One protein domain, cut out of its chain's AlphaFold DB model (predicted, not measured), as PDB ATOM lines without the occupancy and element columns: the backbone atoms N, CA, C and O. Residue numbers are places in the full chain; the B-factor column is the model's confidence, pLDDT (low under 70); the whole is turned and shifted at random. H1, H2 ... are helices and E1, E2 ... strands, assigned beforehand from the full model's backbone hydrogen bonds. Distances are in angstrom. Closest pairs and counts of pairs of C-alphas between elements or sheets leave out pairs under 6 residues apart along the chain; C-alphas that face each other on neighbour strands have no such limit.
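Overview. This is residues 18 to 67, 84 to 92, 101 to 145 and 165 to 196 of the 202 residues of the protein "uncharacterized protein LOC106177234" of Lingula unguis (UniProt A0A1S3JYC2). A curled sheet of four strands, E1 E2 E5 E6, and a smaller sheet of three, E3 E4 E7, sit along one long hairpin ribbon, E8 and E9, that runs through most of the model's length. E2 crosses beside E9, E7 runs side by side with E9, E6 meets the ribbon past the bend in E8, and the short helix H1 lies near the ribbon's hairpin end; the two larger sheets keep apart from each other, joined by the link E4 to E5. The printed part has 136 residues, with one named helix and nine named strands in the order E1 E2 H1 E3 E4 E5 E6 E7 E8 E9. The class is mostly strand, and each sheet, in the orders E1 E2 E5 E6, E3 E4 E7 and E8 E9, is antiparallel. The whole is compact, with a radius of gyration of the C-alphas of 15.6 A, yet elongated in outline, spanning 51 by 33 by 23 A.

Arrangement. The largest sheet runs E1, residues 32 to 36, E2, residues 42 to 48, E5, residues 116 to 119, and E6, residues 122 to 125, with E1 and E6 as its edge strands. It is strongly twisted, but only just, with C-alphas up to 4.1 A off its best plane, and from edge to edge the way across it turns by 65 degrees. E1 and E2 form a hairpin, antiparallel at 158 degrees, with N 33 and O 45 at 2.8 A. The pairing of E2 is staggered: residues 42 to 46 pair with E1, residues 47 to 48 with E5. E2 and E5 are antiparallel at 165 degrees, with N 48 and O 116 at 2.9 A. E5 and E6 form a hairpin at 142 degrees, with N 124 and O 117 at 2.8 A. The ribbon is the hairpin of E8, residues 165 to 177, and E9, residues 180 to 194, antiparallel at 170 degrees, with N 175 and O 182 at 2.8 A; E8 bends by 60 degrees at residue 174. The closest C-alphas of E2 and E9 are those of Thr 45 and Arg 187, 6.2 A apart, and those of E6 and E8 are Pro 125 and Ile 175, 5.5 A. In the third sheet E4, residues 107 to 112, is the inner strand between E3, residues 87 to 89, and E7, residues 137 to 142. N 87 and O 109 are 3.0 A apart, and N 108 and O 141 are 2.8 A apart. E7 and E9 have 16 pairs of C-alphas within 8 A, the closest being Tyr 140 and Gly 191 at 5.1 A; E3 and E9 are apart. H1, residues 62 to 67, is not on either of the two larger sheets; its closest C-alpha to E8 is that of Ala 64, 6.4 A from Trp 176. Every O i to N i+4 pair in H1 is within hydrogen-bond range.

Along the chain. E1 begins at C-alpha 32, (-12.344, -43.641, -6.983). E2 is 20.4 A long, E7 16.2 A, E4 15.5 A and E1 13.6 A. E8 is 33.0 A long and E9, the longest strand with 15 residues, 41.3 A, ending at C-alpha 194, (-20.020, -23.774, 5.044). E6 is 10.0 A, E5 9.5 A, H1 8.9 A and E3 5.9 A long. Residues 18 to 19 pair in parallel with residues 33 to 34 of E1.

Size, cuts and confidence. The two C-alphas farthest apart, those of Asp 63 and Pro 102, are 51.1 A from each other. Three stretches are not printed: 68 to 83, 93 to 100 and 146 to 164, with C-alpha gaps of 24.8, 12.7 and 8.9 A. The links E2 to H1 and E6 to E7 are long. The mean pLDDT of the printed part is 79.5; it is under 70 at residues 18 to 26, 66 to 67, 84 to 92, 101 to 104 and 130 to 134.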
ATOM      1  N   ILE A  18     -12.176 -45.267  -1.031       48.62
ATOM      2  CA  ILE A  18     -12.077 -44.365   0.126       48.62
ATOM      3  C   ILE A  18     -13.483 -43.852   0.485       48.62
ATOM      4  O   ILE A  18     -14.081 -43.139  -0.321       48.62
ATOM      5  N   PRO A  19     -14.028 -44.203   1.667       36.44
ATOM      6  CA  PRO A  19     -15.282 -43.641   2.163       36.44
ATOM      7  C   PRO A  19     -15.095 -42.201   2.667       36.44
ATOM      8  O   PRO A  19     -14.088 -41.881   3.310       36.44
ATOM      9  N   SER A  20     -16.080 -41.329   2.424       40.56
ATOM     10  CA  SER A  20     -16.066 -39.960   2.942       40.56
ATOM     11  C   SER A  20     -16.232 -39.946   4.470       40.56
ATOM     12  O   SER A  20     -17.146 -40.530   5.050       40.56
ATOM     13  N   GLY A  21     -15.252 -39.334   5.136       40.09
ATOM     14  CA  GLY A  21     -15.002 -39.420   6.579       40.09
ATOM     15  C   GLY A  21     -13.518 -39.652   6.889       40.09
ATOM     16  O   GLY A  21     -13.041 -39.258   7.953       40.09
ATOM     17  N   GLY A  22     -12.781 -40.227   5.932       41.75
ATOM     18  CA  GLY A  22     -11.320 -40.210   5.892       41.75
ATOM     19  C   GLY A  22     -10.777 -38.908   5.298       41.75
ATOM     20  O   GLY A  22     -11.476 -38.203   4.569       41.75
ATOM     21  N   SER A  23      -9.524 -38.581   5.621       50.50
ATOM     22  CA  SER A  23      -8.770 -37.537   4.923       50.50
ATOM     23  C   SER A  23      -8.803 -37.797   3.418       50.50
ATOM     24  O   SER A  23      -8.647 -38.943   2.990       50.50
ATOM     25  N   LEU A  24      -8.991 -36.738   2.625       56.47
ATOM     26  CA  LEU A  24      -8.747 -36.804   1.188       56.47
ATOM     27  C   LEU A  24      -7.377 -37.445   0.926       56.47
ATOM     28  O   LEU A  24      -6.444 -37.142   1.675       56.47
ATOM     29  N   PRO A  25      -7.252 -38.336  -0.072       57.78
ATOM     30  CA  PRO A  25      -5.947 -38.860  -0.442       57.78
ATOM     31  C   PRO A  25      -5.019 -37.694  -0.800       57.78
ATOM     32  O   PRO A  25      -5.465 -36.713  -1.397       57.78
ATOM     33  N   ASP A  26      -3.740 -37.811  -0.434       61.31
ATOM     34  CA  ASP A  26      -2.721 -36.794  -0.733       61.31
ATOM     35  C   ASP A  26      -2.619 -36.517  -2.251       61.31
ATOM     36  O   ASP A  26      -2.268 -35.411  -2.662       61.31
ATOM     37  N   ASP A  27      -3.007 -37.501  -3.073       74.31
ATOM     38  CA  ASP A  27      -3.200 -37.392  -4.518       74.31
ATOM     39  C   ASP A  27      -4.517 -38.084  -4.947       74.31
ATOM     40  O   ASP A  27      -4.666 -39.296  -4.756       74.31
ATOM     41  N   PRO A  28      -5.506 -37.348  -5.490       81.25
ATOM     42  CA  PRO A  28      -6.750 -37.926  -5.985       81.25
ATOM     43  C   PRO A  28      -6.643 -38.565  -7.382       81.25
ATOM     44  O   PRO A  28      -7.627 -39.167  -7.827       81.25
ATOM     45  N   ASP A  29      -5.510 -38.449  -8.088       87.19
ATOM     46  CA  ASP A  29      -5.327 -39.085  -9.397       87.19
ATOM     47  C   ASP A  29      -5.377 -40.617  -9.282       87.19
ATOM     48  O   ASP A  29      -4.669 -41.254  -8.502       87.19
ATOM     49  N   GLY A  30      -6.259 -41.227 -10.068       87.06
ATOM     50  CA  GLY A  30      -6.448 -42.668 -10.142       87.06
ATOM     51  C   GLY A  30      -7.304 -43.255  -9.020       87.06
ATOM     52  O   GLY A  30      -7.670 -44.432  -9.091       87.06
ATOM     53  N   ALA A  31      -7.683 -42.449  -8.026       88.81
ATOM     54  CA  ALA A  31      -8.600 -42.852  -6.972       88.81
ATOM     55  C   ALA A  31     -10.062 -42.830  -7.452       88.81
ATOM     56  O   ALA A  31     -10.466 -42.021  -8.292       88.81
ATOM     57  N   VAL A  32     -10.881 -43.715  -6.872       90.00
ATOM     58  CA  VAL A  32     -12.344 -43.641  -6.983       90.00
ATOM     59  C   VAL A  32     -12.883 -43.066  -5.682       90.00
ATOM     60  O   VAL A  32     -12.715 -43.639  -4.605       90.00
ATOM     61  N   LEU A  33     -13.528 -41.916  -5.796       86.75
ATOM     62  CA  LEU A  33     -14.129 -41.191  -4.695       86.75
ATOM     63  C   LEU A  33     -15.576 -41.612  -4.515       86.75
ATOM     64  O   LEU A  33     -16.342 -41.672  -5.480       86.75
ATOM     65  N   HIS A  34     -15.928 -41.843  -3.257       86.62
ATOM     66  CA  HIS A  34     -17.276 -42.147  -2.823       86.62
ATOM     67  C   HIS A  34     -17.722 -41.091  -1.818       86.62
ATOM     68  O   HIS A  34     -17.042 -40.861  -0.817       86.62
ATOM     69  N   ASP A  35     -18.865 -40.468  -2.078       85.38
ATOM     70  CA  ASP A  35     -19.499 -39.550  -1.137       85.38
ATOM     71  C   ASP A  35     -21.013 -39.771  -1.094       85.38
ATOM     72  O   ASP A  35     -21.596 -40.322  -2.026       85.38
ATOM     73  N   THR A  36     -21.654 -39.359  -0.006       86.88
ATOM     74  CA  THR A  36     -23.115 -39.384   0.143       86.88
ATOM     75  C   THR A  36     -23.604 -37.957   0.348       86.88
ATOM     76  O   THR A  36     -23.180 -37.266   1.274       86.88
ATOM     77  N   LEU A  37     -24.482 -37.494  -0.539       84.44
ATOM     78  CA  LEU A  37     -25.075 -36.162  -0.457       84.44
ATOM     79  C   LEU A  37     -26.168 -36.111   0.618       84.44
ATOM     80  O   LEU A  37     -26.634 -37.139   1.105       84.44
ATOM     81  N   ASP A  38     -26.605 -34.901   0.979       81.00
ATOM     82  CA  ASP A  38     -27.608 -34.708   2.044       81.00
ATOM     83  C   ASP A  38     -28.967 -35.340   1.713       81.00
ATOM     84  O   ASP A  38     -29.719 -35.703   2.612       81.00
ATOM     85  N   ASP A  39     -29.283 -35.495   0.426       82.88
ATOM     86  CA  ASP A  39     -30.493 -36.175  -0.045       82.88
ATOM     87  C   ASP A  39     -30.365 -37.712  -0.041       82.88
ATOM     88  O   ASP A  39     -31.277 -38.410  -0.484       82.88
ATOM     89  N   GLY A  40     -29.244 -38.245   0.455       84.25
ATOM     90  CA  GLY A  40     -28.932 -39.672   0.481       84.25
ATOM     91  C   GLY A  40     -28.447 -40.231  -0.856       84.25
ATOM     92  O   GLY A  40     -28.228 -41.437  -0.955       84.25
ATOM     93  N   SER A  41     -28.277 -39.400  -1.891       86.94
ATOM     94  CA  SER A  41     -27.727 -39.863  -3.165       86.94
ATOM     95  C   SER A  41     -26.219 -40.108  -3.074       86.94
ATOM     96  O   SER A  41     -25.474 -39.345  -2.456       86.94
ATOM     97  N   GLU A  42     -25.758 -41.184  -3.708       89.19
ATOM     98  CA  GLU A  42     -24.336 -41.518  -3.773       89.19
ATOM     99  C   GLU A  42     -23.653 -40.789  -4.933       89.19
ATOM    100  O   GLU A  42     -24.126 -40.779  -6.075       89.19
ATOM    101  N   VAL A  43     -22.485 -40.227  -4.650       87.94
ATOM    102  CA  VAL A  43     -21.533 -39.755  -5.647       87.94
ATOM    103  C   VAL A  43     -20.424 -40.781  -5.767       87.94
ATOM    104  O   VAL A  43     -19.735 -41.076  -4.797       87.94
ATOM    105  N   VAL A  44     -20.230 -41.287  -6.983       90.56
ATOM    106  CA  VAL A  44     -19.093 -42.139  -7.331       90.56
ATOM    107  C   VAL A  44     -18.417 -41.542  -8.552       90.56
ATOM    108  O   VAL A  44     -19.018 -41.476  -9.627       90.56
ATOM    109  N   THR A  45     -17.189 -41.067  -8.380       91.06
ATOM    110  CA  THR A  45     -16.435 -40.399  -9.446       91.06
ATOM    111  C   THR A  45     -14.943 -40.617  -9.274       91.06
ATOM    112  O   THR A  45     -14.476 -40.973  -8.200       91.06
ATOM    113  N   GLY A  46     -14.179 -40.401 -10.329       91.44
ATOM    114  CA  GLY A  46     -12.731 -40.524 -10.309       91.44
ATOM    115  C   GLY A  46     -12.165 -40.026 -11.621       91.44
ATOM    116  O   GLY A  46     -12.861 -40.021 -12.643       91.44
ATOM    117  N   PHE A  47     -10.908 -39.613 -11.599       91.50
ATOM    118  CA  PHE A  47     -10.182 -39.224 -12.796       91.50
ATOM    119  C   PHE A  47      -8.790 -39.847 -12.792       91.50
ATOM    120  O   PHE A  47      -8.293 -40.237 -11.742       91.50
ATOM    121  N   SER A  48      -8.160 -39.922 -13.961       91.50
ATOM    122  CA  SER A  48      -6.715 -40.093 -14.028       91.50
ATOM    123  C   SER A  48      -6.097 -39.270 -15.141       91.50
ATOM    124  O   SER A  48      -6.651 -39.213 -16.244       91.50
ATOM    125  N   THR A  49      -4.952 -38.642 -14.863       88.06
ATOM    126  CA  THR A  49      -4.179 -37.882 -15.858       88.06
ATOM    127  C   THR A  49      -3.212 -38.761 -16.653       88.06
ATOM    128  O   THR A  49      -2.599 -38.281 -17.603       88.06
ATOM    129  N   ASN A  50      -3.104 -40.061 -16.342       88.81
ATOM    130  CA  ASN A  50      -2.231 -40.982 -17.069       88.81
ATOM    131  C   ASN A  50      -2.739 -41.232 -18.509       88.81
ATOM    132  O   ASN A  50      -3.780 -41.871 -18.692       88.81
ATOM    133  N   PRO A  51      -1.995 -40.823 -19.555       87.62
ATOM    134  CA  PRO A  51      -2.439 -40.966 -20.942       87.62
ATOM    135  C   PRO A  51      -2.317 -42.388 -21.499       87.62
ATOM    136  O   PRO A  51      -2.847 -42.677 -22.571       87.62
ATOM    137  N   LEU A  52      -1.586 -43.281 -20.827       88.25
ATOM    138  CA  LEU A  52      -1.232 -44.596 -21.366       88.25
ATOM    139  C   LEU A  52      -2.161 -45.697 -20.870       88.25
ATOM    140  O   LEU A  52      -2.589 -46.548 -21.654       88.25
ATOM    141  N   THR A  53      -2.450 -45.694 -19.572       92.94
ATOM    142  CA  THR A  53      -3.174 -46.771 -18.900       92.94
ATOM    143  C   THR A  53      -4.142 -46.211 -17.881       92.94
ATOM    144  O   THR A  53      -3.790 -45.301 -17.132       92.94
ATOM    145  N   SER A  54      -5.333 -46.791 -17.814       93.56
ATOM    146  CA  SER A  54      -6.266 -46.527 -16.727       93.56
ATOM    147  C   SER A  54      -5.728 -47.069 -15.392       93.56
ATOM    148  O   SER A  54      -4.870 -47.960 -15.380       93.56
ATOM    149  N   PRO A  55      -6.283 -46.618 -14.256       93.19
ATOM    150  CA  PRO A  55      -5.940 -47.153 -12.936       93.19
ATOM    151  C   PRO A  55      -6.213 -48.659 -12.767       93.19
ATOM    152  O   PRO A  55      -5.556 -49.314 -11.965       93.19
ATOM    153  N   ASP A  56      -7.142 -49.236 -13.542       91.94
ATOM    154  CA  ASP A  56      -7.389 -50.689 -13.588       91.94
ATOM    155  C   ASP A  56      -6.517 -51.439 -14.622       91.94
ATOM    156  O   ASP A  56      -6.726 -52.626 -14.867       91.94
ATOM    157  N   GLY A  57      -5.522 -50.767 -15.216       91.44
ATOM    158  CA  GLY A  57      -4.509 -51.368 -16.088       91.44
ATOM    159  C   GLY A  57      -4.915 -51.535 -17.556       91.44
ATOM    160  O   GLY A  57      -4.192 -52.180 -18.319       91.44
ATOM    161  N   LYS A  58      -6.046 -50.970 -17.989       91.94
ATOM    162  CA  LYS A  58      -6.470 -51.012 -19.396       91.94
ATOM    163  C   LYS A  58      -5.662 -50.006 -20.218       91.94
ATOM    164  O   LYS A  58      -5.549 -48.847 -19.822       91.94
ATOM    165  N   PRO A  59      -5.123 -50.400 -21.381       93.25
ATOM    166  CA  PRO A  59      -4.424 -49.471 -22.255       93.25
ATOM    167  C   PRO A  59      -5.408 -48.506 -22.919       93.25
ATOM    168  O   PRO A  59      -6.544 -48.874 -23.233       93.25
ATOM    169  N   TYR A  60      -4.945 -47.289 -23.199       90.94
ATOM    170  CA  TYR A  60      -5.730 -46.317 -23.949       90.94
ATOM    171  C   TYR A  60      -6.044 -46.856 -25.362       90.94
ATOM    172  O   TYR A  60      -5.132 -47.357 -26.036       90.94
ATOM    173  N   PRO A  61      -7.302 -46.801 -25.843       90.81
ATOM    174  CA  PRO A  61      -7.660 -47.390 -27.130       90.81
ATOM    175  C   PRO A  61      -6.910 -46.741 -28.298       90.81
ATOM    176  O   PRO A  61      -6.885 -45.517 -28.434       90.81
ATOM    177  N   ARG A  62      -6.337 -47.562 -29.188       86.19
ATOM    178  CA  ARG A  62      -5.604 -47.065 -30.368       86.19
ATOM    179  C   ARG A  62      -6.499 -46.244 -31.292       86.19
ATOM    180  O   ARG A  62      -6.077 -45.194 -31.758       86.19
ATOM    181  N   ASP A  63      -7.732 -46.691 -31.500       82.88
ATOM    182  CA  ASP A  63      -8.682 -46.020 -32.392       82.88
ATOM    183  C   ASP A  63      -9.089 -44.642 -31.849       82.88
ATOM    184  O   ASP A  63      -9.201 -43.684 -32.608       82.88
ATOM    185  N   ALA A  64      -9.208 -44.509 -30.523       79.81
ATOM    186  CA  ALA A  64      -9.424 -43.216 -29.876       79.81
ATOM    187  C   ALA A  64      -8.220 -42.283 -30.081       79.81
ATOM    188  O   ALA A  64      -8.391 -41.105 -30.383       79.81
ATOM    189  N   LYS A  65      -6.997 -42.817 -29.976       76.69
ATOM    190  CA  LYS A  65      -5.766 -42.052 -30.202       76.69
ATOM    191  C   LYS A  65      -5.655 -41.530 -31.639       76.69
ATOM    192  O   LYS A  65      -5.273 -40.383 -31.833       76.69
ATOM    193  N   LEU A  66      -6.059 -42.322 -32.633       65.56
ATOM    194  CA  LEU A  66      -6.091 -41.891 -34.037       65.56
ATOM    195  C   LEU A  66      -7.033 -40.701 -34.273       65.56
ATOM    196  O   LEU A  66      -6.744 -39.856 -35.112       65.56
ATOM    197  N   ILE A  67      -8.134 -40.620 -33.524       65.62
ATOM    198  CA  ILE A  67      -9.084 -39.498 -33.594       65.62
ATOM    199  C   ILE A  67      -8.524 -38.244 -32.912       65.62
ATOM    200  O   ILE A  67      -8.861 -37.126 -33.298       65.62
ATOM    201  N   GLY A  84      -1.728 -31.350 -12.258       49.22
ATOM    202  CA  GLY A  84      -1.679 -32.267 -11.107       49.22
ATOM    203  C   GLY A  84      -1.002 -31.754  -9.830       49.22
ATOM    204  O   GLY A  84      -0.897 -32.509  -8.867       49.22
ATOM    205  N   VAL A  85      -0.572 -30.488  -9.771       53.03
ATOM    206  CA  VAL A  85      -0.051 -29.892  -8.534       53.03
ATOM    207  C   VAL A  85      -1.219 -29.330  -7.721       53.03
ATOM    208  O   VAL A  85      -1.889 -28.404  -8.184       53.03
ATOM    209  N   PRO A  86      -1.478 -29.851  -6.508       54.31
ATOM    210  CA  PRO A  86      -2.459 -29.249  -5.628       54.31
ATOM    211  C   PRO A  86      -2.014 -27.843  -5.229       54.31
ATOM    212  O   PRO A  86      -1.030 -27.670  -4.504       54.31
ATOM    213  N   GLU A  87      -2.771 -26.824  -5.626       58.03
ATOM    214  CA  GLU A  87      -2.637 -25.515  -5.002       58.03
ATOM    215  C   GLU A  87      -3.511 -25.494  -3.752       58.03
ATOM    216  O   GLU A  87      -4.746 -25.531  -3.808       58.03
ATOM    217  N   LEU A  88      -2.868 -25.430  -2.587       55.47
ATOM    218  CA  LEU A  88      -3.581 -25.135  -1.359       55.47
ATOM    219  C   LEU A  88      -3.962 -23.653  -1.375       55.47
ATOM    220  O   LEU A  88      -3.137 -22.777  -1.095       55.47
ATOM    221  N   SER A  89      -5.231 -23.351  -1.641       53.94
ATOM    222  CA  SER A  89      -5.728 -21.994  -1.447       53.94
ATOM    223  C   SER A  89      -5.963 -21.752   0.044       53.94
ATOM    224  O   SER A  89      -7.095 -21.764   0.528       53.94
ATOM    225  N   LEU A  90      -4.887 -21.448   0.773       49.78
ATOM    226  CA  LEU A  90      -5.008 -20.761   2.062       49.78
ATOM    227  C   LEU A  90      -5.391 -19.283   1.876       49.78
ATOM    228  O   LEU A  90      -5.882 -18.678   2.825       49.78
ATOM    229  N   ALA A  91      -5.180 -18.688   0.688       42.97
ATOM    230  CA  ALA A  91      -5.395 -17.251   0.466       42.97
ATOM    231  C   ALA A  91      -5.298 -16.747  -1.002       42.97
ATOM    232  O   ALA A  91      -4.917 -15.590  -1.200       42.97
ATOM    233  N   VAL A  92      -5.592 -17.520  -2.061       35.59
ATOM    234  CA  VAL A  92      -5.316 -17.023  -3.434       35.59
ATOM    235  C   VAL A  92      -6.539 -16.374  -4.089       35.59
ATOM    236  O   VAL A  92      -7.405 -16.987  -4.702       35.59
ATOM    237  N   GLY A 101     -12.644 -13.244   5.017       41.38
ATOM    238  CA  GLY A 101     -12.359 -13.250   6.454       41.38
ATOM    239  C   GLY A 101     -12.315 -14.688   6.993       41.38
ATOM    240  O   GLY A 101     -12.321 -15.620   6.192       41.38
ATOM    241  N   PRO A 102     -12.353 -14.908   8.322       48.53
ATOM    242  CA  PRO A 102     -12.428 -16.232   8.978       48.53
ATOM    243  C   PRO A 102     -13.728 -17.026   8.687       48.53
ATOM    244  O   PRO A 102     -14.163 -17.854   9.484       48.53
ATOM    245  N   TYR A 103     -14.371 -16.736   7.556       55.94
ATOM    246  CA  TYR A 103     -15.706 -17.154   7.155       55.94
ATOM    247  C   TYR A 103     -15.713 -18.106   5.951       55.94
ATOM    248  O   TYR A 103     -16.781 -18.504   5.497       55.94
ATOM    249  N   SER A 104     -14.545 -18.430   5.388       68.38
ATOM    250  CA  SER A 104     -14.427 -19.252   4.180       68.38
ATOM    251  C   SER A 104     -13.790 -20.601   4.473       68.38
ATOM    252  O   SER A 104     -12.831 -20.689   5.238       68.38
ATOM    253  N   CYS A 105     -14.279 -21.629   3.794       75.88
ATOM    254  CA  CYS A 105     -13.722 -22.967   3.864       75.88
ATOM    255  C   CYS A 105     -12.421 -23.082   3.067       75.88
ATOM    256  O   CYS A 105     -12.435 -22.777   1.874       75.88
ATOM    257  N   PRO A 106     -11.308 -23.510   3.690       76.69
ATOM    258  CA  PRO A 106     -10.087 -23.798   2.955       76.69
ATOM    259  C   PRO A 106     -10.283 -25.041   2.082       76.69
ATOM    260  O   PRO A 106     -11.024 -25.966   2.435       76.69
ATOM    261  N   TYR A 107      -9.610 -25.055   0.936       77.25
ATOM    262  CA  TYR A 107      -9.759 -26.107  -0.060       77.25
ATOM    263  C   TYR A 107      -8.450 -26.397  -0.787       77.25
ATOM    264  O   TYR A 107      -7.595 -25.521  -0.943       77.25
ATOM    265  N   TRP A 108      -8.334 -27.637  -1.248       76.31
ATOM    266  CA  TRP A 108      -7.385 -28.053  -2.267       76.31
ATOM    267  C   TRP A 108      -7.994 -27.856  -3.642       76.31
ATOM    268  O   TRP A 108      -9.178 -28.123  -3.856       76.31
ATOM    269  N   PHE A 109      -7.172 -27.401  -4.572       77.62
ATOM    270  CA  PHE A 109      -7.576 -27.158  -5.940       77.62
ATOM    271  C   PHE A 109      -6.628 -27.851  -6.906       77.62
ATOM    272  O   PHE A 109      -5.411 -27.726  -6.777       77.62
ATOM    273  N   TYR A 110      -7.210 -28.539  -7.884       75.88
ATOM    274  CA  TYR A 110      -6.482 -29.201  -8.956       75.88
ATOM    275  C   TYR A 110      -7.008 -28.721 -10.306       75.88
ATOM    276  O   TYR A 110      -8.213 -28.796 -10.579       75.88
ATOM    277  N   TRP A 111      -6.090 -28.274 -11.162       78.19
ATOM    278  CA  TRP A 111      -6.305 -28.300 -12.602       78.19
ATOM    279  C   TRP A 111      -6.021 -29.710 -13.090       78.19
ATOM    280  O   TRP A 111      -4.910 -30.218 -12.933       78.19
ATOM    281  N   ILE A 112      -7.036 -30.342 -13.666       81.12
ATOM    282  CA  ILE A 112      -6.905 -31.695 -14.186       81.12
ATOM    283  C   ILE A 112      -7.225 -31.716 -15.670       81.12
ATOM    284  O   ILE A 112      -8.202 -31.116 -16.126       81.12
ATOM    285  N   ARG A 113      -6.429 -32.477 -16.410       85.31
ATOM    286  CA  ARG A 113      -6.761 -32.934 -17.753       85.31
ATOM    287  C   ARG A 113      -6.882 -34.455 -17.709       85.31
ATOM    288  O   ARG A 113      -5.874 -35.157 -17.814       85.31
ATOM    289  N   PRO A 114      -8.091 -34.993 -17.491       89.56
ATOM    290  CA  PRO A 114      -8.259 -36.422 -17.345       89.56
ATOM    291  C   PRO A 114      -8.096 -37.102 -18.697       89.56
ATOM    292  O   PRO A 114      -8.722 -36.715 -19.679       89.56
ATOM    293  N   TRP A 115      -7.296 -38.155 -18.738       91.06
ATOM    294  CA  TRP A 115      -7.297 -39.137 -19.818       91.06
ATOM    295  C   TRP A 115      -8.264 -40.281 -19.533       91.06
ATOM    296  O   TRP A 115      -8.691 -40.970 -20.458       91.06
ATOM    297  N   TRP A 116      -8.661 -40.443 -18.270       93.88
ATOM    298  CA  TRP A 116      -9.648 -41.419 -17.834       93.88
ATOM    299  C   TRP A 116     -10.610 -40.808 -16.828       93.88
ATOM    300  O   TRP A 116     -10.202 -40.020 -15.977       93.88
ATOM    301  N   VAL A 117     -11.875 -41.215 -16.890       94.69
ATOM    302  CA  VAL A 117     -12.888 -40.898 -15.876       94.69
ATOM    303  C   VAL A 117     -13.609 -42.159 -15.435       94.69
ATOM    304  O   VAL A 117     -13.875 -43.050 -16.244       94.69
ATOM    305  N   TYR A 118     -13.927 -42.249 -14.149       94.31
ATOM    306  CA  TYR A 118     -14.677 -43.372 -13.609       94.31
ATOM    307  C   TYR A 118     -16.178 -43.111 -13.743       94.31
ATOM    308  O   TYR A 118     -16.713 -42.164 -13.167       94.31
ATOM    309  N   TRP A 119     -16.867 -43.951 -14.511       93.38
ATOM    310  CA  TRP A 119     -18.309 -43.851 -14.723       93.38
ATOM    311  C   TRP A 119     -18.922 -45.234 -14.939       93.38
ATOM    312  O   TRP A 119     -18.351 -46.092 -15.612       93.38
ATOM    313  N   GLY A 120     -20.094 -45.482 -14.349       89.25
ATOM    314  CA  GLY A 120     -20.782 -46.768 -14.505       89.25
ATOM    315  C   GLY A 120     -19.955 -47.964 -14.011       89.25
ATOM    316  O   GLY A 120     -19.991 -49.027 -14.625       89.25
ATOM    317  N   ARG A 121     -19.204 -47.785 -12.914       90.44
ATOM    318  CA  ARG A 121     -18.309 -48.786 -12.298       90.44
ATOM    319  C   ARG A 121     -17.081 -49.177 -13.130       90.44
ATOM    320  O   ARG A 121     -16.474 -50.219 -12.886       90.44
ATOM    321  N   THR A 122     -16.693 -48.369 -14.114       93.56
ATOM    322  CA  THR A 122     -15.488 -48.639 -14.900       93.56
ATOM    323  C   THR A 122     -14.795 -47.359 -15.357       93.56
ATOM    324  O   THR A 122     -15.397 -46.288 -15.384       93.56
ATOM    325  N   TRP A 123     -13.511 -47.476 -15.692       94.94
ATOM    326  CA  TRP A 123     -12.720 -46.382 -16.241       94.94
ATOM    327  C   TRP A 123     -12.964 -46.252 -17.739       94.94
ATOM    328  O   TRP A 123     -12.784 -47.213 -18.492       94.94
ATOM    329  N   TRP A 124     -13.345 -45.051 -18.160       94.94
ATOM    330  CA  TRP A 124     -13.567 -44.710 -19.555       94.94
ATOM    331  C   TRP A 124     -12.496 -43.745 -20.061       94.94
ATOM    332  O   TRP A 124     -12.214 -42.753 -19.385       94.94
ATOM    333  N   PRO A 125     -11.920 -44.006 -21.241       94.12
ATOM    334  CA  PRO A 125     -10.979 -43.101 -21.899       94.12
ATOM    335  C   PRO A 125     -11.666 -41.787 -22.295       94.12
ATOM    336  O   PRO A 125     -12.702 -41.802 -22.959       94.12
ATOM    337  N   VAL A 126     -11.074 -40.657 -21.921       92.19
ATOM    338  CA  VAL A 126     -11.534 -39.303 -22.261       92.19
ATOM    339  C   VAL A 126     -10.909 -38.857 -23.571       92.19
ATOM    340  O   VAL A 126      -9.702 -39.000 -23.765       92.19
ATOM    341  N   LEU A 127     -11.715 -38.282 -24.458       89.06
ATOM    342  CA  LEU A 127     -11.263 -37.765 -25.747       89.06
ATOM    343  C   LEU A 127     -10.694 -36.348 -25.597       89.06
ATOM    344  O   LEU A 127     -11.389 -35.362 -25.827       89.06
ATOM    345  N   ASN A 128      -9.417 -36.240 -25.229       79.06
ATOM    346  CA  ASN A 128      -8.705 -34.962 -25.207       79.06
ATOM    347  C   ASN A 128      -8.208 -34.611 -26.609       79.06
ATOM    348  O   ASN A 128      -7.123 -35.034 -26.998       79.06
ATOM    349  N   SER A 129      -8.987 -33.842 -27.370       71.69
ATOM    350  CA  SER A 129      -8.536 -33.321 -28.663       71.69
ATOM    351  C   SER A 129      -9.013 -31.890 -28.914       71.69
ATOM    352  O   SER A 129     -10.034 -31.468 -28.361       71.69
ATOM    353  N   PRO A 130      -8.338 -31.146 -29.809       65.19
ATOM    354  CA  PRO A 130      -8.780 -29.816 -30.223       65.19
ATOM    355  C   PRO A 130     -10.217 -29.768 -30.774       65.19
ATOM    356  O   PRO A 130     -10.854 -28.721 -30.695       65.19
ATOM    357  N   TRP A 131     -10.749 -30.881 -31.302       65.00
ATOM    358  CA  TRP A 131     -12.091 -30.953 -31.897       65.00
ATOM    359  C   TRP A 131     -13.216 -31.034 -30.854       65.00
ATOM    360  O   TRP A 131     -14.311 -30.519 -31.077       65.00
ATOM    361  N   TRP A 132     -12.942 -31.658 -29.705       64.31
ATOM    362  CA  TRP A 132     -13.891 -31.801 -28.588       64.31
ATOM    363  C   TRP A 132     -13.693 -30.721 -27.511       64.31
ATOM    364  O   TRP A 132     -14.576 -30.497 -26.679       64.31
ATOM    365  N   GLY A 133     -12.574 -29.993 -27.604       64.25
ATOM    366  CA  GLY A 133     -12.069 -29.072 -26.598       64.25
ATOM    367  C   GLY A 133     -11.050 -29.773 -25.703       64.25
ATOM    368  O   GLY A 133     -11.171 -30.954 -25.395       64.25
ATOM    369  N   TRP A 134     -10.023 -29.051 -25.261       68.19
ATOM    370  CA  TRP A 134      -9.179 -29.559 -24.181       68.19
ATOM    371  C   TRP A 134     -10.021 -29.595 -22.898       68.19
ATOM    372  O   TRP A 134     -10.475 -28.547 -22.428       68.19
ATOM    373  N   HIS A 135     -10.280 -30.790 -22.357       75.38
ATOM    374  CA  HIS A 135     -11.173 -30.982 -21.210       75.38
ATOM    375  C   HIS A 135     -10.455 -30.727 -19.892       75.38
ATOM    376  O   HIS A 135     -10.239 -31.620 -19.082       75.38
ATOM    377  N   TRP A 136     -10.095 -29.468 -19.682       79.38
ATOM    378  CA  TRP A 136      -9.590 -29.015 -18.402       79.38
ATOM    379  C   TRP A 136     -10.738 -28.896 -17.403       79.38
ATOM    380  O   TRP A 136     -11.753 -28.241 -17.665       79.38
ATOM    381  N   HIS A 137     -10.577 -29.524 -16.244       82.12
ATOM    382  CA  HIS A 137     -11.535 -29.435 -15.154       82.12
ATOM    383  C   HIS A 137     -10.880 -28.892 -13.896       82.12
ATOM    384  O   HIS A 137      -9.712 -29.142 -13.609       82.12
ATOM    385  N   HIS A 138     -11.694 -28.176 -13.132       82.44
ATOM    386  CA  HIS A 138     -11.360 -27.736 -11.796       82.44
ATOM    387  C   HIS A 138     -11.987 -28.679 -10.789       82.44
ATOM    388  O   HIS A 138     -13.204 -28.877 -10.821       82.44
ATOM    389  N   TRP A 139     -11.165 -29.248  -9.919       85.06
ATOM    390  CA  TRP A 139     -11.637 -30.090  -8.830       85.06
ATOM    391  C   TRP A 139     -11.275 -29.423  -7.502       85.06
ATOM    392  O   TRP A 139     -10.100 -29.176  -7.224       85.06
ATOM    393  N   TYR A 140     -12.304 -29.081  -6.723       83.94
ATOM    394  CA  TYR A 140     -12.195 -28.328  -5.472       83.94
ATOM    395  C   TYR A 140     -12.567 -29.201  -4.282       83.94
ATOM    396  O   TYR A 140     -13.742 -29.454  -4.025       83.94
ATOM    397  N   TYR A 141     -11.577 -29.621  -3.515       80.81
ATOM    398  CA  TYR A 141     -11.801 -30.486  -2.368       80.81
ATOM    399  C   TYR A 141     -11.711 -29.715  -1.071       80.81
ATOM    400  O   TYR A 141     -10.730 -29.015  -0.823       80.81
ATOM    401  N   CYS A 142     -12.711 -29.859  -0.210       79.94
ATOM    402  CA  CYS A 142     -12.726 -29.100   1.028       79.94
ATOM    403  C   CYS A 142     -11.920 -29.805   2.084       79.94
ATOM    404  O   CYS A 142     -12.021 -31.014   2.283       79.94
ATOM    405  N   LEU A 143     -11.163 -29.007   2.815       77.81
ATOM    406  CA  LEU A 143     -10.538 -29.492   4.019       77.81
ATOM    407  C   LEU A 143     -11.573 -29.524   5.155       77.81
ATOM    408  O   LEU A 143     -12.436 -28.641   5.214       77.81
ATOM    409  N   PRO A 144     -11.484 -30.491   6.085       75.12
ATOM    410  CA  PRO A 144     -12.457 -30.686   7.159       75.12
ATOM    411  C   PRO A 144     -12.272 -29.667   8.301       75.12
ATOM    412  O   PRO A 144     -12.148 -30.030   9.469       75.12
ATOM    413  N   TYR A 145     -12.221 -28.377   7.967       77.06
ATOM    414  CA  TYR A 145     -12.131 -27.290   8.936       77.06
ATOM    415  C   TYR A 145     -13.513 -26.841   9.400       77.06
ATOM    416  O   TYR A 145     -14.531 -27.035   8.731       77.06
ATOM    417  N   LYS A 165     -17.899 -28.250   3.766       82.50
ATOM    418  CA  LYS A 165     -18.430 -29.321   2.934       82.50
ATOM    419  C   LYS A 165     -18.130 -29.068   1.461       82.50
ATOM    420  O   LYS A 165     -18.185 -27.926   0.999       82.50
ATOM    421  N   THR A 166     -17.815 -30.146   0.746       84.81
ATOM    422  CA  THR A 166     -17.620 -30.142  -0.707       84.81
ATOM    423  C   THR A 166     -18.945 -30.043  -1.434       84.81
ATOM    424  O   THR A 166     -19.879 -30.802  -1.185       84.81
ATOM    425  N   GLU A 167     -19.004 -29.082  -2.347       84.81
ATOM    426  CA  GLU A 167     -20.107 -28.922  -3.273       84.81
ATOM    427  C   GLU A 167     -19.858 -29.781  -4.507       84.81
ATOM    428  O   GLU A 167     -18.785 -29.753  -5.116       84.81
ATOM    429  N   TRP A 168     -20.884 -30.524  -4.904       88.25
ATOM    430  CA  TRP A 168     -20.821 -31.445  -6.026       88.25
ATOM    431  C   TRP A 168     -21.641 -30.914  -7.195       88.25
ATOM    432  O   TRP A 168     -22.852 -30.718  -7.089       88.25
ATOM    433  N   GLY A 169     -20.996 -30.731  -8.340       89.62
ATOM    434  CA  GLY A 169     -21.618 -30.292  -9.586       89.62
ATOM    435  C   GLY A 169     -21.607 -31.389 -10.641       89.62
ATOM    436  O   GLY A 169     -20.953 -32.418 -10.481       89.62
ATOM    437  N   TRP A 170     -22.344 -31.172 -11.725       91.31
ATOM    438  CA  TRP A 170     -22.303 -32.034 -12.904       91.31
ATOM    439  C   TRP A 170     -21.392 -31.418 -13.958       91.31
ATOM    440  O   TRP A 170     -21.573 -30.259 -14.333       91.31
ATOM    441  N   ILE A 171     -20.447 -32.204 -14.464       89.94
ATOM    442  CA  ILE A 171     -19.597 -31.824 -15.591       89.94
ATOM    443  C   ILE A 171     -19.808 -32.793 -16.748       89.94
ATOM    444  O   ILE A 171     -20.062 -33.983 -16.547       89.94
ATOM    445  N   ARG A 172     -19.727 -32.266 -17.968       90.75
ATOM    446  CA  ARG A 172     -19.912 -33.033 -19.199       90.75
ATOM    447  C   ARG A 172     -18.547 -33.400 -19.777       90.75
ATOM    448  O   ARG A 172     -17.731 -32.509 -20.003       90.75
ATOM    449  N   VAL A 173     -18.321 -34.685 -20.033       91.12
ATOM    450  CA  VAL A 173     -17.031 -35.228 -20.491       91.12
ATOM    451  C   VAL A 173     -17.254 -36.115 -21.719       91.12
ATOM    452  O   VAL A 173     -18.163 -36.952 -21.685       91.12
ATOM    453  N   PRO A 174     -16.487 -35.958 -22.812       91.44
ATOM    454  CA  PRO A 174     -16.552 -36.869 -23.939       91.44
ATOM    455  C   PRO A 174     -15.635 -38.057 -23.687       91.44
ATOM    456  O   PRO A 174     -14.443 -37.915 -23.417       91.44
ATOM    457  N   ILE A 175     -16.205 -39.242 -23.806       93.00
ATOM    458  CA  ILE A 175     -15.511 -40.507 -23.650       93.00
ATOM    459  C   ILE A 175     -15.522 -41.290 -24.955       93.00
ATOM    460  O   ILE A 175     -16.397 -41.117 -25.807       93.00
ATOM    461  N   TRP A 176     -14.564 -42.200 -25.089       92.19
ATOM    462  CA  TRP A 176     -14.601 -43.223 -26.120       92.19
ATOM    463  C   TRP A 176     -15.401 -44.430 -25.630       92.19
ATOM    464  O   TRP A 176     -14.927 -45.232 -24.822       92.19
ATOM    465  N   TYR A 177     -16.634 -44.546 -26.122       91.12
ATOM    466  CA  TYR A 177     -17.579 -45.591 -25.752       91.12
ATOM    467  C   TYR A 177     -17.725 -46.594 -26.896       91.12
ATOM    468  O   TYR A 177     -18.350 -46.312 -27.916       91.12
ATOM    469  N   TRP A 178     -17.119 -47.773 -26.734       86.56
ATOM    470  CA  TRP A 178     -17.260 -48.913 -27.656       86.56
ATOM    471  C   TRP A 178     -17.092 -48.567 -29.146       86.56
ATOM    472  O   TRP A 178     -17.867 -49.007 -29.991       86.56
ATOM    473  N   GLY A 179     -16.064 -47.783 -29.478       85.88
ATOM    474  CA  GLY A 179     -15.758 -47.436 -30.868       85.88
ATOM    475  C   GLY A 179     -16.363 -46.118 -31.354       85.88
ATOM    476  O   GLY A 179     -16.144 -45.756 -32.506       85.88
ATOM    477  N   TRP A 180     -17.104 -45.401 -30.504       87.94
ATOM    478  CA  TRP A 180     -17.733 -44.131 -30.864       87.94
ATOM    479  C   TRP A 180     -17.529 -43.067 -29.776       87.94
ATOM    480  O   TRP A 180     -17.521 -43.392 -28.584       87.94
ATOM    481  N   PRO A 181     -17.401 -41.780 -30.143       88.25
ATOM    482  CA  PRO A 181     -17.429 -40.685 -29.183       88.25
ATOM    483  C   PRO A 181     -18.803 -40.570 -28.518       88.25
ATOM    484  O   PRO A 181     -19.830 -40.543 -29.199       88.25
ATOM    485  N   TYR A 182     -18.832 -40.449 -27.194       90.56
ATOM    486  CA  TYR A 182     -20.068 -40.293 -26.433       90.56
ATOM    487  C   TYR A 182     -19.890 -39.296 -25.292       90.56
ATOM    488  O   TYR A 182     -18.852 -39.264 -24.644       90.56
ATOM    489  N   TRP A 183     -20.907 -38.480 -25.021       90.88
ATOM    490  CA  TRP A 183     -20.867 -37.526 -23.915       90.88
ATOM    491  C   TRP A 183     -21.553 -38.099 -22.686       90.88
ATOM    492  O   TRP A 183     -22.730 -38.448 -22.745       90.88
ATOM    493  N   ILE A 184     -20.849 -38.091 -21.562       93.50
ATOM    494  CA  ILE A 184     -21.407 -38.454 -20.260       93.50
ATOM    495  C   ILE A 184     -21.426 -37.251 -19.325       93.50
ATOM    496  O   ILE A 184     -20.672 -36.292 -19.496       93.50
ATOM    497  N   TRP A 185     -22.294 -37.325 -18.320       92.81
ATOM    498  CA  TRP A 185     -22.274 -36.430 -17.174       92.81
ATOM    499  C   TRP A 185     -21.704 -37.178 -15.976       92.81
ATOM    500  O   TRP A 185     -22.198 -38.252 -15.627       92.81
ATOM    501  N   ILE A 186     -20.683 -36.604 -15.347       92.50
ATOM    502  CA  ILE A 186     -20.116 -37.112 -14.097       92.50
ATOM    503  C   ILE A 186     -20.288 -36.071 -12.998       92.50
ATOM    504  O   ILE A 186     -20.308 -34.864 -13.260       92.50
ATOM    505  N   ARG A 187     -20.429 -36.541 -11.759       91.00
ATOM    506  CA  ARG A 187     -20.335 -35.669 -10.590       91.00
ATOM    507  C   ARG A 187     -18.871 -35.321 -10.356       91.00
ATOM    508  O   ARG A 187     -18.015 -36.197 -10.428       91.00
ATOM    509  N   ALA A 188     -18.599 -34.059 -10.072       90.38
ATOM    510  CA  ALA A 188     -17.267 -33.574  -9.740       90.38
ATOM    511  C   ALA A 188     -17.351 -32.557  -8.594       90.38
ATOM    512  O   ALA A 188     -18.382 -31.891  -8.442       90.38
ATOM    513  N   PRO A 189     -16.294 -32.436  -7.783       88.44
ATOM    514  CA  PRO A 189     -16.229 -31.463  -6.707       88.44
ATOM    515  C   PRO A 189     -15.966 -30.071  -7.302       88.44
ATOM    516  O   PRO A 189     -14.910 -29.813  -7.877       88.44
ATOM    517  N   VAL A 190     -16.949 -29.176  -7.215       87.44
ATOM    518  CA  VAL A 190     -16.937 -27.868  -7.901       87.44
ATOM    519  C   VAL A 190     -16.703 -26.687  -6.967       87.44
ATOM    520  O   VAL A 190     -16.490 -25.574  -7.444       87.44
ATOM    521  N   GLY A 191     -16.742 -26.905  -5.654       84.56
ATOM    522  CA  GLY A 191     -16.593 -25.825  -4.694       84.56
ATOM    523  C   GLY A 191     -16.589 -26.282  -3.244       84.56
ATOM    524  O   GLY A 191     -16.717 -27.468  -2.932       84.56
ATOM    525  N   CYS A 192     -16.445 -25.296  -2.364       81.38
ATOM    526  CA  CYS A 192     -16.425 -25.473  -0.924       81.38
ATOM    527  C   CYS A 192     -17.282 -24.433  -0.230       81.38
ATOM    528  O   CYS A 192     -17.083 -23.231  -0.423       81.38
ATOM    529  N   CYS A 193     -18.175 -24.897   0.641       79.19
ATOM    530  CA  CYS A 193     -19.070 -24.036   1.397       79.19
ATOM    531  C   CYS A 193     -19.115 -24.418   2.878       79.19
ATOM    532  O   CYS A 193     -18.771 -25.531   3.282       79.19
ATOM    533  N   CYS A 194     -19.572 -23.472   3.694       79.81
ATOM    534  CA  CYS A 194     -20.020 -23.774   5.044       79.81
ATOM    535  C   CYS A 194     -21.325 -24.552   4.990       79.81
ATOM    536  O   CYS A 194     -22.283 -24.084   4.374       79.81
ATOM    537  N   ASP A 195     -21.387 -25.692   5.669       80.69
ATOM    538  CA  ASP A 195     -22.625 -26.448   5.785       80.69
ATOM    539  C   ASP A 195     -23.655 -25.665   6.620       80.69
ATOM    540  O   ASP A 195     -23.516 -25.499   7.830       80.69
ATOM    541  N   ILE A 196     -24.707 -25.159   5.980       74.56
ATOM    542  CA  ILE A 196     -25.761 -24.397   6.663       74.56
ATOM    543  C   ILE A 196     -26.771 -25.283   7.404       74.56
ATOM    544  O   ILE A 196     -27.580 -24.760   8.168       74.56
TER     545      ILE A 196